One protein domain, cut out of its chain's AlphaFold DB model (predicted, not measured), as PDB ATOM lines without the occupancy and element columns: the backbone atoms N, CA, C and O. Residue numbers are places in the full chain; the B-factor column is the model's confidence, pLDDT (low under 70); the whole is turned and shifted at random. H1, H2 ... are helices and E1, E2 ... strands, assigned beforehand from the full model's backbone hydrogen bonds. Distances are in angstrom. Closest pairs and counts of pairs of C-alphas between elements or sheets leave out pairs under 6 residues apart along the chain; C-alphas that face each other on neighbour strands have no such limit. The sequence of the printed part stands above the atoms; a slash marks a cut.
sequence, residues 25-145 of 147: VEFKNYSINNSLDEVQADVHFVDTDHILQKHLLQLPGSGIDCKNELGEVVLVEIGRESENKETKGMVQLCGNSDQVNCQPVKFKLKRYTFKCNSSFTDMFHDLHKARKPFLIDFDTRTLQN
ATOM      1  N   VAL A  25     152.534 168.930 217.037       73.19
ATOM      2  CA  VAL A  25     153.329 167.955 217.783       73.19
ATOM      3  C   VAL A  25     153.085 168.209 219.255       73.19
ATOM      4  O   VAL A  25     153.284 169.323 219.739       73.19
ATOM      5  N   GLU A  26     152.678 167.169 219.968       78.75
ATOM      6  CA  GLU A  26     152.477 167.204 221.407       78.75
ATOM      7  C   GLU A  26     153.507 166.317 222.100       78.75
ATOM      8  O   GLU A  26     153.673 165.147 221.759       78.75
ATOM      9  N   PHE A  27     154.166 166.872 223.113       82.56
ATOM     10  CA  PHE A  27     155.071 166.142 223.991       82.56
ATOM     11  C   PHE A  27     154.306 165.750 225.261       82.56
ATOM     12  O   PHE A  27     153.706 166.599 225.930       82.56
ATOM     13  N   LYS A  28     154.292 164.455 225.578       85.19
ATOM     14  CA  LYS A  28     153.558 163.861 226.705       85.19
ATOM     15  C   LYS A  28     154.468 162.957 227.525       85.19
ATOM     16  O   LYS A  28     155.575 162.643 227.119       85.19
ATOM     17  N   ASN A  29     153.989 162.552 228.703       87.88
ATOM     18  CA  ASN A  29     154.650 161.554 229.554       87.88
ATOM     19  C   ASN A  29     156.141 161.827 229.804       87.88
ATOM     20  O   ASN A  29     156.981 160.945 229.679       87.88
ATOM     21  N   TYR A  30     156.458 163.065 230.178       89.56
ATOM     22  CA  TYR A  30     157.828 163.474 230.454       89.56
ATOM     23  C   TYR A  30     158.469 162.667 231.595       89.56
ATOM     24  O   TYR A  30     157.843 162.448 232.642       89.56
ATOM     25  N   SER A  31     159.743 162.336 231.417       90.44
ATOM     26  CA  SER A  31     160.676 161.864 232.439       90.44
ATOM     27  C   SER A  31     161.969 162.677 232.349       90.44
ATOM     28  O   SER A  31     162.304 163.224 231.303       90.44
ATOM     29  N   ILE A  32     162.681 162.822 233.462       90.75
ATOM     30  CA  ILE A  32     164.008 163.451 233.491       90.75
ATOM     31  C   ILE A  32     164.999 162.406 233.968       90.75
ATOM     32  O   ILE A  32     164.628 161.570 234.784       90.75
ATOM     33  N   ASN A  33     166.230 162.420 233.476       88.38
ATOM     34  CA  ASN A  33     167.241 161.489 233.953       88.38
ATOM     35  C   ASN A  33     167.813 161.900 235.329       88.38
ATOM     36  O   ASN A  33     167.661 163.033 235.791       88.38
ATOM     37  N   ASN A  34     168.523 160.975 235.986       86.88
ATOM     38  CA  ASN A  34     169.116 161.209 237.313       86.88
ATOM     39  C   ASN A  34     170.162 162.341 237.330       86.88
ATOM     40  O   ASN A  34     170.391 162.962 238.369       86.88
ATOM     41  N   SER A  35     170.805 162.609 236.191       87.88
ATOM     42  CA  SER A  35     171.813 163.667 236.036       87.88
ATOM     43  C   SER A  35     171.209 165.065 235.855       87.88
ATOM     44  O   SER A  35     171.935 166.057 235.995       87.88
ATOM     45  N   LEU A  36     169.890 165.141 235.623       89.56
ATOM     46  CA  LEU A  36     169.109 166.342 235.325       89.56
ATOM     47  C   LEU A  36     169.568 167.087 234.066       89.56
ATOM     48  O   LEU A  36     169.338 168.286 233.959       89.56
ATOM     49  N   ASP A  37     170.243 166.430 233.133       89.69
ATOM     50  CA  ASP A  37     170.730 167.030 231.884       89.69
ATOM     51  C   ASP A  37     169.891 166.629 230.660       89.69
ATOM     52  O   ASP A  37     170.014 167.256 229.610       89.69
ATOM     53  N   GLU A  38     168.966 165.676 230.812       90.44
ATOM     54  CA  GLU A  38     168.111 165.196 229.727       90.44
ATOM     55  C   GLU A  38     166.672 164.954 230.192       90.44
ATOM     56  O   GLU A  38     166.432 164.282 231.200       90.44
ATOM     57  N   VAL A  39     165.713 165.476 229.424       89.88
ATOM     58  CA  VAL A  39     164.283 165.174 229.553       89.88
ATOM     59  C   VAL A  39     163.846 164.329 228.361       89.88
ATOM     60  O   VAL A  39     164.039 164.728 227.216       89.88
ATOM     61  N   GLN A  40     163.220 163.188 228.628       89.88
ATOM     62  CA  GLN A  40     162.594 162.341 227.616       89.88
ATOM     63  C   GLN A  40     161.077 162.519 227.650       89.88
ATOM     64  O   GLN A  40     160.497 162.808 228.698       89.88
ATOM     65  N   ALA A  41     160.424 162.364 226.503       88.25
ATOM     66  CA  ALA A  41     158.979 162.488 226.371       88.25
ATOM     67  C   ALA A  41     158.439 161.637 225.217       88.25
ATOM     68  O   ALA A  41     159.134 161.378 224.234       88.25
ATOM     69  N   ASP A  42     157.168 161.272 225.304       86.69
ATOM     70  CA  ASP A  42     156.414 160.689 224.200       86.69
ATOM     71  C   ASP A  42     156.015 161.786 223.220       86.69
ATOM     72  O   ASP A  42     155.478 162.821 223.619       86.69
ATOM     73  N   VAL A  43     156.237 161.551 221.931       82.69
ATOM     74  CA  VAL A  43     155.896 162.502 220.872       82.69
ATOM     75  C   VAL A  43     154.667 162.005 220.130       82.69
ATOM     76  O   VAL A  43     154.667 160.938 219.514       82.69
ATOM     77  N   HIS A  44     153.614 162.811 220.172       80.44
ATOM     78  CA  HIS A  44     152.351 162.556 219.502       80.44
ATOM     79  C   HIS A  44     152.177 163.541 218.352       80.44
ATOM     80  O   HIS A  44     152.157 164.752 218.553       80.44
ATOM     81  N   PHE A  45     152.017 163.010 217.146       76.19
ATOM     82  CA  PHE A  45     151.645 163.799 215.981       76.19
ATOM     83  C   PHE A  45     150.118 163.911 215.913       76.19
ATOM     84  O   PHE A  45     149.425 162.903 215.765       76.19
ATOM     85  N   VAL A  46     149.601 165.127 216.033       70.62
ATOM     86  CA  VAL A  46     148.184 165.480 215.924       70.62
ATOM     87  C   VAL A  46     147.940 165.993 214.509       70.62
ATOM     88  O   VAL A  46     148.668 166.864 214.026       70.62
ATOM     89  N   ASP A  47     146.981 165.372 213.819       65.06
ATOM     90  CA  ASP A  47     146.529 165.718 212.461       65.06
ATOM     91  C   ASP A  47     147.653 165.929 211.425       65.06
ATOM     92  O   ASP A  47     147.492 166.598 210.408       65.06
ATOM     93  N   THR A  48     148.811 165.304 211.657       65.50
ATOM     94  CA  THR A  48     150.000 165.453 210.817       65.50
ATOM     95  C   THR A  48     150.042 164.357 209.763       65.50
ATOM     96  O   THR A  48     149.989 163.171 210.093       65.50
ATOM     97  N   ASP A  49     150.216 164.740 208.501       68.62
ATOM     98  CA  ASP A  49     150.357 163.801 207.389       68.62
ATOM     99  C   ASP A  49     151.522 162.812 207.608       68.62
ATOM    100  O   ASP A  49     152.610 163.191 208.048       68.62
ATOM    101  N   HIS A  50     151.322 161.534 207.274       69.12
ATOM    102  CA  HIS A  50     152.321 160.477 207.479       69.12
ATOM    103  C   HIS A  50     153.656 160.757 206.759       69.12
ATOM    104  O   HIS A  50     154.720 160.356 207.240       69.12
ATOM    105  N   ILE A  51     153.636 161.449 205.615       67.12
ATOM    106  CA  ILE A  51     154.848 161.866 204.902       67.12
ATOM    107  C   ILE A  51     155.618 162.876 205.757       67.12
ATOM    108  O   ILE A  51     156.825 162.711 205.933       67.12
ATOM    109  N   LEU A  52     154.930 163.856 206.351       67.88
ATOM    110  CA  LEU A  52     155.540 164.846 207.244       67.88
ATOM    111  C   LEU A  52     156.095 164.198 208.518       67.88
ATOM    112  O   LEU A  52     157.228 164.488 208.894       67.88
ATOM    113  N   GLN A  53     155.361 163.256 209.122       70.56
ATOM    114  CA  GLN A  53     155.852 162.491 210.277       70.56
ATOM    115  C   GLN A  53     157.141 161.733 209.940       70.56
ATOM    116  O   GLN A  53     158.116 161.785 210.684       70.56
ATOM    117  N   LYS A  54     157.177 161.048 208.789       69.81
ATOM    118  CA  LYS A  54     158.368 160.310 208.348       69.81
ATOM    119  C   LYS A  54     159.576 161.231 208.164       69.81
ATOM    120  O   LYS A  54     160.678 160.826 208.511       69.81
ATOM    121  N   HIS A  55     159.378 162.438 207.639       67.25
ATOM    122  CA  HIS A  55     160.473 163.393 207.450       67.25
ATOM    123  C   HIS A  55     160.957 163.956 208.785       67.25
ATOM    124  O   HIS A  55     162.159 164.008 209.009       67.25
ATOM    125  N   LEU A  56     160.040 164.281 209.702       66.00
ATOM    126  CA  LEU A  56     160.372 164.694 211.070       66.00
ATOM    127  C   LEU A  56     161.278 163.679 211.779       66.00
ATOM    128  O   LEU A  56     162.249 164.068 212.413       66.00
ATOM    129  N   LEU A  57     161.008 162.385 211.601       69.50
ATOM    130  CA  LEU A  57     161.809 161.292 212.164       69.50
ATOM    131  C   LEU A  57     163.153 161.055 211.459       69.50
ATOM    132  O   LEU A  57     163.987 160.309 211.965       69.50
ATOM    133  N   GLN A  58     163.339 161.602 210.258       62.69
ATOM    134  CA  GLN A  58     164.541 161.411 209.441       62.69
ATOM    135  C   GLN A  58     165.521 162.576 209.534       62.69
ATOM    136  O   GLN A  58     166.608 162.476 208.972       62.69
ATOM    137  N   LEU A  59     165.152 163.667 210.205       56.22
ATOM    138  CA  LEU A  59     165.992 164.846 210.342       56.22
ATOM    139  C   LEU A  59     166.869 164.720 211.592       56.22
ATOM    140  O   LEU A  59     166.369 164.878 212.706       56.22
ATOM    141  N   PRO A  60     168.176 164.440 211.445       45.28
ATOM    142  CA  PRO A  60     169.089 164.448 212.577       45.28
ATOM    143  C   PRO A  60     169.292 165.889 213.059       45.28
ATOM    144  O   PRO A  60     169.692 166.746 212.269       45.28
ATOM    145  N   GLY A  61     169.015 166.155 214.339       49.56
ATOM    146  CA  GLY A  61     169.482 167.342 215.077       49.56
ATOM    147  C   GLY A  61     169.193 168.721 214.463       49.56
ATOM    148  O   GLY A  61     169.826 169.699 214.848       49.56
ATOM    149  N   SER A  62     168.284 168.841 213.495       43.31
ATOM    150  CA  SER A  62     168.137 170.058 212.694       43.31
ATOM    151  C   SER A  62     166.674 170.441 212.543       43.31
ATOM    152  O   SER A  62     165.929 169.893 211.733       43.31
ATOM    153  N   GLY A  63     166.274 171.454 213.311       49.84
ATOM    154  CA  GLY A  63     165.225 172.340 212.835       49.84
ATOM    155  C   GLY A  63     164.142 172.715 213.820       49.84
ATOM    156  O   GLY A  63     162.986 172.789 213.409       49.84
ATOM    157  N   ILE A  64     164.453 172.982 215.087       59.19
ATOM    158  CA  ILE A  64     163.459 173.582 215.975       59.19
ATOM    159  C   ILE A  64     164.094 174.705 216.797       59.19
ATOM    160  O   ILE A  64     164.623 174.430 217.864       59.19
ATOM    161  N   ASP A  65     163.986 175.967 216.356       67.69
ATOM    162  CA  ASP A  65     164.355 177.133 217.184       67.69
ATOM    163  C   ASP A  65     163.422 177.175 218.400       67.69
ATOM    164  O   ASP A  65     162.297 177.683 218.332       67.69
ATOM    165  N   CYS A  66     163.875 176.559 219.488       79.12
ATOM    166  CA  CYS A  66     163.181 176.488 220.757       79.12
ATOM    167  C   CYS A  66     163.827 177.451 221.737       79.12
ATOM    168  O   CYS A  66     164.952 177.232 222.189       79.12
ATOM    169  N   LYS A  67     163.068 178.470 222.135       84.50
ATOM    170  CA  LYS A  67     163.478 179.414 223.173       84.50
ATOM    171  C   LYS A  67     162.342 179.735 224.119       84.50
ATOM    172  O   LYS A  67     161.171 179.717 223.730       84.50
ATOM    173  N   ASN A  68     162.678 180.036 225.364       84.88
ATOM    174  CA  ASN A  68     161.715 180.565 226.321       84.88
ATOM    175  C   ASN A  68     161.830 182.087 226.470       84.88
ATOM    176  O   ASN A  68     162.692 182.731 225.873       84.88
ATOM    177  N   GLU A  69     160.952 182.669 227.284       83.81
ATOM    178  CA  GLU A  69     160.913 184.116 227.542       83.81
ATOM    179  C   GLU A  69     162.196 184.661 228.187       83.81
ATOM    180  O   GLU A  69     162.492 185.846 228.068       83.81
ATOM    181  N   LEU A  70     162.975 183.798 228.844       85.19
ATOM    182  CA  LEU A  70     164.256 184.142 229.462       85.19
ATOM    183  C   LEU A  70     165.435 184.038 228.481       85.19
ATOM    184  O   LEU A  70     166.570 184.304 228.870       85.19
ATOM    185  N   GLY A  71     165.185 183.644 227.228       83.19
ATOM    186  CA  GLY A  71     166.218 183.413 226.220       83.19
ATOM    187  C   GLY A  71     166.981 182.097 226.395       83.19
ATOM    188  O   GLY A  71     167.992 181.902 225.727       83.19
ATOM    189  N   GLU A  72     166.521 181.197 227.271       87.81
ATOM    190  CA  GLU A  72     167.082 179.847 227.390       87.81
ATOM    191  C   GLU A  72     166.711 179.040 226.134       87.81
ATOM    192  O   GLU A  72     165.559 179.084 225.688       87.81
ATOM    193  N   VAL A  73     167.679 178.304 225.583       85.75
ATOM    194  CA  VAL A  73     167.552 177.519 224.343       85.75
ATOM    195  C   VAL A  73     167.613 176.030 224.665       85.75
ATOM    196  O   VAL A  73     168.345 175.628 225.567       85.75
ATOM    197  N   VAL A  74     166.863 175.209 223.930       85.81
ATOM    198  CA  VAL A  74     166.923 173.742 224.050       85.81
ATOM    199  C   VAL A  74     167.202 173.072 222.712       85.81
ATOM    200  O   VAL A  74     166.691 173.495 221.675       85.81
ATOM    201  N   LEU A  75     167.969 171.987 222.748       84.19
ATOM    202  CA  LEU A  75     168.058 171.010 221.671       84.19
ATOM    203  C   LEU A  75     166.908 170.011 221.821       84.19
ATOM    204  O   LEU A  75     166.679 169.494 222.916       84.19
ATOM    205  N   VAL A  76     166.177 169.774 220.732       80.50
ATOM    206  CA  VAL A  76     165.079 168.805 220.684       80.50
ATOM    207  C   VAL A  76     165.356 167.808 219.574       80.50
ATOM    208  O   VAL A  76     165.421 168.187 218.405       80.50
ATOM    209  N   GLU A  77     165.481 166.537 219.934       80.44
ATOM    210  CA  GLU A  77     165.661 165.441 218.985       80.44
ATOM    211  C   GLU A  77     164.458 164.509 219.050       80.44
ATOM    212  O   GLU A  77     164.027 164.123 220.132       80.44
ATOM    213  N   ILE A  78     163.890 164.159 217.897       77.81
ATOM    214  CA  ILE A  78     162.724 163.276 217.807       77.81
ATOM    215  C   ILE A  78     163.140 162.037 217.025       77.81
ATOM    216  O   ILE A  78     163.549 162.132 215.870       77.81
ATOM    217  N   GLY A  79     163.016 160.874 217.652       74.06
ATOM    218  CA  GLY A  79     163.432 159.602 217.081       74.06
ATOM    219  C   GLY A  79     162.396 158.510 217.293       74.06
ATOM    220  O   GLY A  79     161.551 158.570 218.188       74.06
ATOM    221  N   ARG A  80     162.469 157.476 216.455       71.56
ATOM    222  CA  ARG A  80     161.747 156.223 216.681       71.56
ATOM    223  C   ARG A  80     162.719 155.232 217.308       71.56
ATOM    224  O   ARG A  80     163.763 154.963 216.717       71.56
ATOM    225  N   GLU A  81     162.382 154.685 218.470       64.12
ATOM    226  CA  GLU A  81     163.139 153.553 219.005       64.12
ATOM    227  C   GLU A  81     162.990 152.360 218.057       64.12
ATOM    228  O   GLU A  81     161.887 152.027 217.631       64.12
ATOM    229  N   SER A  82     164.100 151.712 217.705       55.19
ATOM    230  CA  SER A  82     164.162 150.673 216.667       55.19
ATOM    231  C   SER A  82     163.255 149.461 216.913       55.19
ATOM    232  O   SER A  82     162.958 148.731 215.970       55.19
ATOM    233  N   GLU A  83     162.802 149.255 218.151       52.97
ATOM    234  CA  GLU A  83     161.963 148.122 218.558       52.97
ATOM    235  C   GLU A  83     160.504 148.514 218.865       52.97
ATOM    236  O   GLU A  83     159.625 147.652 218.861       52.97
ATOM    237  N   ASN A  84     160.212 149.809 219.042       53.97
ATOM    238  CA  ASN A  84     158.891 150.312 219.417       53.97
ATOM    239  C   ASN A  84     158.240 151.108 218.272       53.97
ATOM    240  O   ASN A  84     158.883 151.842 217.524       53.97
ATOM    241  N   LYS A  85     156.909 151.013 218.141       64.50
ATOM    242  CA  LYS A  85     156.141 151.919 217.256       64.50
ATOM    243  C   LYS A  85     156.055 153.348 217.811       64.50
ATOM    244  O   LYS A  85     155.549 154.234 217.123       64.50
ATOM    245  N   GLU A  86     156.502 153.556 219.045       72.69
ATOM    246  CA  GLU A  86     156.434 154.833 219.741       72.69
ATOM    247  C   GLU A  86     157.530 155.785 219.265       72.69
ATOM    248  O   GLU A  86     158.669 155.395 219.010       72.69
ATOM    249  N   THR A  87     157.161 157.058 219.133       81.31
ATOM    250  CA  THR A  87     158.110 158.134 218.855       81.31
ATOM    251  C   THR A  87     158.473 158.792 220.176       81.31
ATOM    252  O   THR A  87     157.582 159.179 220.931       81.31
ATOM    253  N   LYS A  88     159.771 158.919 220.449       84.31
ATOM    254  CA  LYS A  88     160.290 159.580 221.645       84.31
ATOM    255  C   LYS A  88     160.988 160.875 221.252       84.31
ATOM    256  O   LYS A  88     161.560 160.992 220.168       84.31
ATOM    257  N   GLY A  89     160.910 161.847 222.144       83.38
ATOM    258  CA  GLY A  89     161.574 163.132 222.047       83.38
ATOM    259  C   GLY A  89     162.568 163.282 223.188       83.38
ATOM    260  O   GLY A  89     162.219 163.034 224.341       83.38
ATOM    261  N   MET A  90     163.779 163.709 222.867       87.25
ATOM    262  CA  MET A  90     164.806 164.105 223.818       87.25
ATOM    263  C   MET A  90     164.893 165.631 223.839       87.25
ATOM    264  O   MET A  90     164.950 166.263 222.787       87.25
ATOM    265  N   VAL A  91     164.903 166.220 225.033       88.00
ATOM    266  CA  VAL A  91     165.039 167.662 225.257       88.00
ATOM    267  C   VAL A  91     166.245 167.912 226.160       88.00
ATOM    268  O   VAL A  91     166.283 167.449 227.301       88.00
ATOM    269  N   GLN A  92     167.214 168.680 225.664       89.25
ATOM    270  CA  GLN A  92     168.433 169.064 226.384       89.25
ATOM    271  C   GLN A  92     168.558 170.589 226.446       89.25
ATOM    272  O   GLN A  92     168.306 171.278 225.460       89.25
ATOM    273  N   LEU A  93     168.936 171.137 227.603       89.88
ATOM    274  CA  LEU A  93     169.120 172.581 227.786       89.88
ATOM    275  C   LEU A  93     170.503 173.016 227.296       89.88
ATOM    276  O   LEU A  93     171.506 172.427 227.693       89.88
ATOM    277  N   CYS A  94     170.565 174.077 226.494       88.12
ATOM    278  CA  CYS A  94     171.816 174.624 225.978       88.12
ATOM    279  C   CYS A  94     172.305 175.773 226.868       88.12
ATOM    280  O   CYS A  94     171.576 176.725 227.146       88.12
ATOM    281  N   GLY A  95     173.560 175.694 227.319       84.69
ATOM    282  CA  GLY A  95     174.220 176.757 228.088       84.69
ATOM    283  C   GLY A  95     174.599 177.982 227.249       84.69
ATOM    284  O   GLY A  95     174.942 179.031 227.792       84.69
ATOM    285  N   ASN A  96     174.527 177.852 225.928       80.56
ATOM    286  CA  ASN A  96     174.756 178.882 224.930       80.56
ATOM    287  C   ASN A  96     173.469 179.176 224.146       80.56
ATOM    288  O   ASN A  96     172.550 178.365 224.084       80.56
ATOM    289  N   SER A  97     173.419 180.338 223.496       76.25
ATOM    290  CA  SER A  97     172.294 180.754 222.649       76.25
ATOM    291  C   SER A  97     172.283 180.078 221.267       76.25
ATOM    292  O   SER A  97     171.721 180.634 220.327       76.25
ATOM    293  N   ASP A  98     172.957 178.937 221.115       71.75
ATOM    294  CA  ASP A  98     173.121 178.220 219.852       71.75
ATOM    295  C   ASP A  98     172.724 176.754 220.041       71.75
ATOM    296  O   ASP A  98     173.341 176.023 220.813       71.75
ATOM    297  N   GLN A  99     171.677 176.340 219.327       67.75
ATOM    298  CA  GLN A  99     171.165 174.974 219.352       67.75
ATOM    299  C   GLN A  99     172.044 174.008 218.544       67.75
ATOM    300  O   GLN A  99     172.123 172.833 218.888       67.75
ATOM    301  N   VAL A 100     172.720 174.488 217.493       73.88
ATOM    302  CA  VAL A 100     173.548 173.645 216.612       73.88
ATOM    303  C   VAL A 100     174.790 173.170 217.355       73.88
ATOM    304  O   VAL A 100     175.170 172.007 217.267       73.88
ATOM    305  N   ASN A 101     175.394 174.064 218.136       76.25
ATOM    306  CA  ASN A 101     176.524 173.756 219.006       76.25
ATOM    307  C   ASN A 101     176.091 173.733 220.473       76.25
ATOM    308  O   ASN A 101     176.764 174.321 221.322       76.25
ATOM    309  N   CYS A 102     174.945 173.116 220.764       80.94
ATOM    310  CA  CYS A 102     174.394 173.071 222.112       80.94
ATOM    311  C   CYS A 102     175.426 172.503 223.095       80.94
ATOM    312  O   CYS A 102     175.891 171.375 222.938       80.94
ATOM    313  N   GLN A 103     175.786 173.284 224.113       85.62
ATOM    314  CA  GLN A 103     176.551 172.791 225.256       85.62
ATOM    315  C   GLN A 103     175.562 172.362 226.341       85.62
ATOM    316  O   GLN A 103     174.961 173.247 226.959       85.62
ATOM    317  N   PRO A 104     175.363 171.050 226.580       86.19
ATOM    318  CA  PRO A 104     174.334 170.589 227.499       86.19
ATOM    319  C   PRO A 104     174.597 171.098 228.914       86.19
ATOM    320  O   PRO A 104     175.707 170.987 229.442       86.19
ATOM    321  N   VAL A 105     173.566 171.649 229.547       91.94
ATOM    322  CA  VAL A 105     173.592 172.066 230.950       91.94
ATOM    323  C   VAL A 105     172.417 171.467 231.708       91.94
ATOM    324  O   VAL A 105     171.391 171.100 231.142       91.94
ATOM    325  N   LYS A 106     172.560 171.385 233.031       93.19
ATOM    326  CA  LYS A 106     171.542 170.780 233.888       93.19
ATOM    327  C   LYS A 106     170.294 171.650 233.990       93.19
ATOM    328  O   LYS A 106     170.375 172.853 234.260       93.19
ATOM    329  N   PHE A 107     169.138 171.012 233.903       91.56
ATOM    330  CA  PHE A 107     167.868 171.593 234.282       91.56
ATOM    331  C   PHE A 107     167.848 171.907 235.783       91.56
ATOM    332  O   PHE A 107     168.121 171.075 236.647       91.56
ATOM    333  N   LYS A 108     167.454 173.136 236.107       92.38
ATOM    334  CA  LYS A 108     167.052 173.541 237.463       92.38
ATOM    335  C   LYS A 108     165.645 173.027 237.773       92.38
ATOM    336  O   LYS A 108     164.842 172.879 236.853       92.38
ATOM    337  N   LEU A 109     165.321 172.844 239.053       90.88
ATOM    338  CA  LEU A 109     163.993 172.436 239.536       90.88
ATOM    339  C   LEU A 109     162.973 173.588 239.446       90.88
ATOM    340  O   LEU A 109     162.709 174.285 240.426       90.88
ATOM    341  N   LYS A 110     162.419 173.815 238.252       92.69
ATOM    342  CA  LYS A 110     161.419 174.851 237.948       92.69
ATOM    343  C   LYS A 110     160.520 174.406 236.786       92.69
ATOM    344  O   LYS A 110     160.780 173.397 236.132       92.69
ATOM    345  N   ARG A 111     159.481 175.192 236.508       91.75
ATOM    346  CA  ARG A 111     158.693 175.050 235.279       91.75
ATOM    347  C   ARG A 111     159.450 175.653 234.099       91.75
ATOM    348  O   ARG A 111     160.016 176.739 234.229       91.75
ATOM    349  N   TYR A 112     159.433 174.954 232.973       89.88
ATOM    350  CA  TYR A 112     159.971 175.417 231.704       89.88
ATOM    351  C   TYR A 112     158.872 175.424 230.661       89.88
ATOM    352  O   TYR A 112     158.108 174.471 230.561       89.88
ATOM    353  N   THR A 113     158.849 176.479 229.855       90.00
ATOM    354  CA  THR A 113     157.969 176.587 228.696       90.00
ATOM    355  C   THR A 113     158.796 177.103 227.532       90.00
ATOM    356  O   THR A 113     159.237 178.250 227.547       90.00
ATOM    357  N   PHE A 114     159.037 176.257 226.537       86.56
ATOM    358  CA  PHE A 114     159.776 176.611 225.331       86.56
ATOM    359  C   PHE A 114     158.812 176.784 224.172       86.56
ATOM    360  O   PHE A 114     157.975 175.919 223.913       86.56
ATOM    361  N   LYS A 115     158.949 177.901 223.461       84.00
ATOM    362  CA  LYS A 115     158.276 178.116 222.190       84.00
ATOM    363  C   LYS A 115     159.203 177.673 221.077       84.00
ATOM    364  O   LYS A 115     160.283 178.230 220.907       84.00
ATOM    365  N   CYS A 116     158.741 176.679 220.342       77.62
ATOM    366  CA  CYS A 116     159.499 175.963 219.344       77.62
ATOM    367  C   CYS A 116     158.964 176.301 217.955       77.62
ATOM    368  O   CYS A 116     157.817 176.000 217.613       77.62
ATOM    369  N   ASN A 117     159.803 176.952 217.155       70.81
ATOM    370  CA  ASN A 117     159.549 177.179 215.744       70.81
ATOM    371  C   ASN A 117     160.263 176.085 214.958       70.81
ATOM    372  O   ASN A 117     161.484 176.071 214.854       70.81
ATOM    373  N   SER A 118     159.501 175.179 214.371       58.38
ATOM    374  CA  SER A 118     160.026 174.180 213.444       58.38
ATOM    375  C   SER A 118     160.597 174.841 212.176       58.38
ATOM    376  O   SER A 118     159.859 175.303 211.293       58.38
ATOM    377  N   SER A 119     161.918 174.887 212.071       45.12
ATOM    378  CA  SER A 119     162.681 175.320 210.908       45.12
ATOM    379  C   SER A 119     163.265 174.107 210.179       45.12
ATOM    380  O   SER A 119     164.429 173.771 210.349       45.12
ATOM    381  N   PHE A 120     162.481 173.451 209.325       48.59
ATOM    382  CA  PHE A 120     163.051 172.523 208.348       48.59
ATOM    383  C   PHE A 120     163.908 173.296 207.348       48.59
ATOM    384  O   PHE A 120     163.366 174.115 206.597       48.59
ATOM    385  N   THR A 121     165.213 173.047 207.364       35.56
ATOM    386  CA  THR A 121     166.167 173.555 206.382       35.56
ATOM    387  C   THR A 121     166.131 172.676 205.125       35.56
ATOM    388  O   THR A 121     166.247 171.454 205.185       35.56
ATOM    389  N   ASP A 122     165.920 173.339 203.990       37.88
ATOM    390  CA  ASP A 122     166.375 172.987 202.637       37.88
ATOM    391  C   ASP A 122     165.648 171.958 201.748       37.88
ATOM    392  O   ASP A 122     165.976 171.893 200.567       37.88
ATOM    393  N   MET A 123     164.603 171.234 202.179       39.75
ATOM    394  CA  MET A 123     163.856 170.350 201.239       39.75
ATOM    395  C   MET A 123     162.430 170.785 200.884       39.75
ATOM    396  O   MET A 123     161.826 170.224 199.973       39.75
ATOM    397  N   PHE A 124     161.896 171.810 201.544       45.72
ATOM    398  CA  PHE A 124     160.519 172.269 201.334       45.72
ATOM    399  C   PHE A 124     160.428 173.790 201.192       45.72
ATOM    400  O   PHE A 124     159.625 174.444 201.864       45.72
ATOM    401  N   HIS A 125     161.243 174.343 200.292       43.66
ATOM    402  CA  HIS A 125     161.222 175.761 199.915       43.66
ATOM    403  C   HIS A 125     159.862 176.251 199.372       43.66
ATOM    404  O   HIS A 125     159.671 177.451 199.255       43.66
ATOM    405  N   ASP A 126     158.888 175.365 199.118       42.47
ATOM    406  CA  ASP A 126     157.543 175.746 198.657       42.47
ATOM    407  C   ASP A 126     156.405 175.461 199.663       42.47
ATOM    408  O   ASP A 126     155.267 175.874 199.443       42.47
ATOM    409  N   LEU A 127     156.676 174.843 200.824       45.69
ATOM    410  CA  LEU A 127     155.689 174.706 201.919       45.69
ATOM    411  C   LEU A 127     155.784 175.874 202.914       45.69
ATOM    412  O   LEU A 127     155.650 175.712 204.128       45.69
ATOM    413  N   HIS A 128     156.004 177.083 202.398       39.88
ATOM    414  CA  HIS A 128     156.030 178.339 203.153       39.88
ATOM    415  C   HIS A 128     154.626 178.851 203.528       39.88
ATOM    416  O   HIS A 128     154.349 180.048 203.468       39.88
ATOM    417  N   LYS A 129     153.721 177.964 203.952       44.50
ATOM    418  CA  LYS A 129     152.515 178.384 204.676       44.50
ATOM    419  C   LYS A 129     152.819 178.340 206.168       44.50
ATOM    420  O   LYS A 129     153.449 177.400 206.640       44.50
ATOM    421  N   ALA A 130     152.452 179.419 206.857       45.47
ATOM    422  CA  ALA A 130     152.786 179.725 208.245       45.47
ATOM    423  C   ALA A 130     152.819 178.475 209.139       45.47
ATOM    424  O   ALA A 130     151.786 177.893 209.451       45.47
ATOM    425  N   ARG A 131     154.024 178.066 209.542       57.78
ATOM    426  CA  ARG A 131     154.214 176.953 210.473       57.78
ATOM    427  C   ARG A 131     153.783 177.427 211.857       57.78
ATOM    428  O   ARG A 131     154.280 178.450 212.335       57.78
ATOM    429  N   LYS A 132     152.841 176.721 212.481       61.75
ATOM    430  CA  LYS A 132     152.364 177.056 213.824       61.75
ATOM    431  C   LYS A 132     153.478 176.718 214.827       61.75
ATOM    432  O   LYS A 132     153.985 175.598 214.801       61.75
ATOM    433  N   PRO A 133     153.898 177.659 215.689       70.06
ATOM    434  CA  PRO A 133     154.802 177.327 216.780       70.06
ATOM    435  C   PRO A 133     154.122 176.321 217.710       70.06
ATOM    436  O   PRO A 133     152.932 176.464 217.996       70.06
ATOM    437  N   PHE A 134     154.881 175.360 218.222       74.19
ATOM    438  CA  PHE A 134     154.412 174.467 219.279       74.19
ATOM    439  C   PHE A 134     155.112 174.790 220.599       74.19
ATOM    440  O   PHE A 134     156.139 175.480 220.633       74.19
ATOM    441  N   LEU A 135     154.510 174.346 221.699       80.38
ATOM    442  CA  LEU A 135     155.004 174.594 223.047       80.38
ATOM    443  C   LEU A 135     155.475 173.285 223.670       80.38
ATOM    444  O   LEU A 135     154.762 172.286 223.636       80.38
ATOM    445  N   ILE A 136     156.653 173.325 224.282       85.31
ATOM    446  CA  ILE A 136     157.126 172.280 225.185       85.31
ATOM    447  C   ILE A 136     157.027 172.851 226.596       85.31
ATOM    448  O   ILE A 136     157.762 173.777 226.937       85.31
ATOM    449  N   ASP A 137     156.100 172.333 227.399       88.00
ATOM    450  CA  ASP A 137     155.845 172.794 228.766       88.00
ATOM    451  C   ASP A 137     155.932 171.625 229.746       88.00
ATOM    452  O   ASP A 137     155.194 170.644 229.634       88.00
ATOM    453  N   PHE A 138     156.846 171.732 230.707       87.62
ATOM    454  CA  PHE A 138     157.046 170.720 231.738       87.62
ATOM    455  C   PHE A 138     157.555 171.333 233.043       87.62
ATOM    456  O   PHE A 138     158.173 172.399 233.079       87.62
ATOM    457  N   ASP A 139     157.311 170.632 234.149       90.44
ATOM    458  CA  ASP A 139     157.757 171.033 235.480       90.44
ATOM    459  C   ASP A 139     158.728 170.004 236.055       90.44
ATOM    460  O   ASP A 139     158.308 168.960 236.561       90.44
ATOM    461  N   THR A 140     160.027 170.311 236.019       88.81
ATOM    462  CA  THR A 140     161.086 169.384 236.453       88.81
ATOM    463  C   THR A 140     160.993 169.014 237.930       88.81
ATOM    464  O   THR A 140     161.442 167.936 238.311       88.81
ATOM    465  N   ARG A 141     160.320 169.831 238.756       89.50
ATOM    466  CA  ARG A 141     160.018 169.504 240.163       89.50
ATOM    467  C   ARG A 141     159.144 168.257 240.281       89.50
ATOM    468  O   ARG A 141     159.264 167.507 241.241       89.50
ATOM    469  N   THR A 142     158.255 168.049 239.311       86.75
ATOM    470  CA  THR A 142     157.345 166.896 239.267       86.75
ATOM    471  C   THR A 142     157.956 165.694 238.550       86.75
ATOM    472  O   THR A 142     157.547 164.568 238.820       86.75
ATOM    473  N   LEU A 143     158.939 165.917 237.669       85.31
ATOM    474  CA  LEU A 143     159.604 164.853 236.912       85.31
ATOM    475  C   LEU A 143     160.597 164.067 237.770       85.31
ATOM    476  O   LEU A 143     160.697 162.857 237.613       85.31
ATOM    477  N   GLN A 144     161.276 164.724 238.716       72.62
ATOM    478  CA  GLN A 144     162.215 164.053 239.621       72.62
ATOM    479  C   GLN A 144     161.534 162.995 240.505       72.62
ATOM    480  O   GLN A 144     162.122 161.964 240.795       72.62
ATOM    481  N   ASN A 145     160.279 163.225 240.898       61.19
ATOM    482  CA  ASN A 145     159.521 162.286 241.730       61.19
ATOM    483  C   ASN A 145     158.975 161.076 240.944       61.19
ATOM    484  O   ASN A 145     158.279 160.249 241.530       61.19
TER     485      ASN A 145
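This is residues 25 to 145 of the 147 residues of an uncharacterized protein of Haemophilus parainfluenzae (strain T3T1) (UniProt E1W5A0). Two antiparallel sheets lie face to face as a sandwich with crossed strands: a strongly twisted sheet of four, E1 E2 E5 E4, and a smaller one of three, E3 E6 E7. Two short helices, H1 and H2, sit at opposite ends, and residues 124 to 130 of the long E6 to E7 link stick out. The printed part has 121 residues, with two named helices and seven named strands in the order E1 E2 H1 E3 E4 E5 E6 E7 H2, class mixed. It is compact, with a radius of gyration of the C-alphas of 14.3 A and spans of 41 by 33 by 22 A.

Find C-alpha 25 at (153.329, 167.955, 217.783); E1 runs from there to residue 32 and bends by 67 degrees at residue 29. E2, residues 39 to 46, covers 21.1 A, and H1 follows at residues 50 to 56. Next come E3, residues 64 to 67, then E4, residues 73 to 80 and 23.4 A long, and E5, residues 87 to 94 and 22.6 A. Look for C-alpha 111 at (158.693, 175.050, 235.279), where E6 begins; it reaches residue 118 after 21.9 A. E7, residues 134 to 139, leads into H2, residues 140 to 145, which ends at C-alpha 145, (159.521, 162.286, 241.730).

Start with the larger sheet, whose edge strands are E1 and E4. In the hairpin E1 and E2, N 28 and O 42 are 2.8 A apart. E2 and E5 are antiparallel, with N 41 and O 89 at 2.9 A, and in the hairpin E4 and E5, N 77 and O 90 are at 2.9 A. In the other sheet look for N 65 and O 117 of E3 and E6, 2.9 A, and N 114 and O 136 of the hairpin E6 and E7, 2.8 A. The strands of the two sheets stand at 46 degrees; the closest C-alphas of E1 and E7, Phe 27 and Ile 136, are 6.6 A apart. H1 is on the larger sheet at a height of 9.4 A, and H2 only grazes that sheet, with the C-alphas of Ser 31 and Leu 143 the closest of E1 and H2, at 5.5 A. Every O i to N i+4 pair of H1 is within hydrogen-bond range; in H2, 1 of 2 is.

The two C-alphas farthest apart, those of Asp 126 and Asn 145, are 45.2 A apart. The printed part has no cut. The links E5 to E6 and E6 to E7 are long; in the first, residues 104 to 105 pair antiparallel with residues 93 to 94 of E5. The mean pLDDT of the printed part is 74.5, and residues 54 to 65 and 118 to 132 are among those under 70.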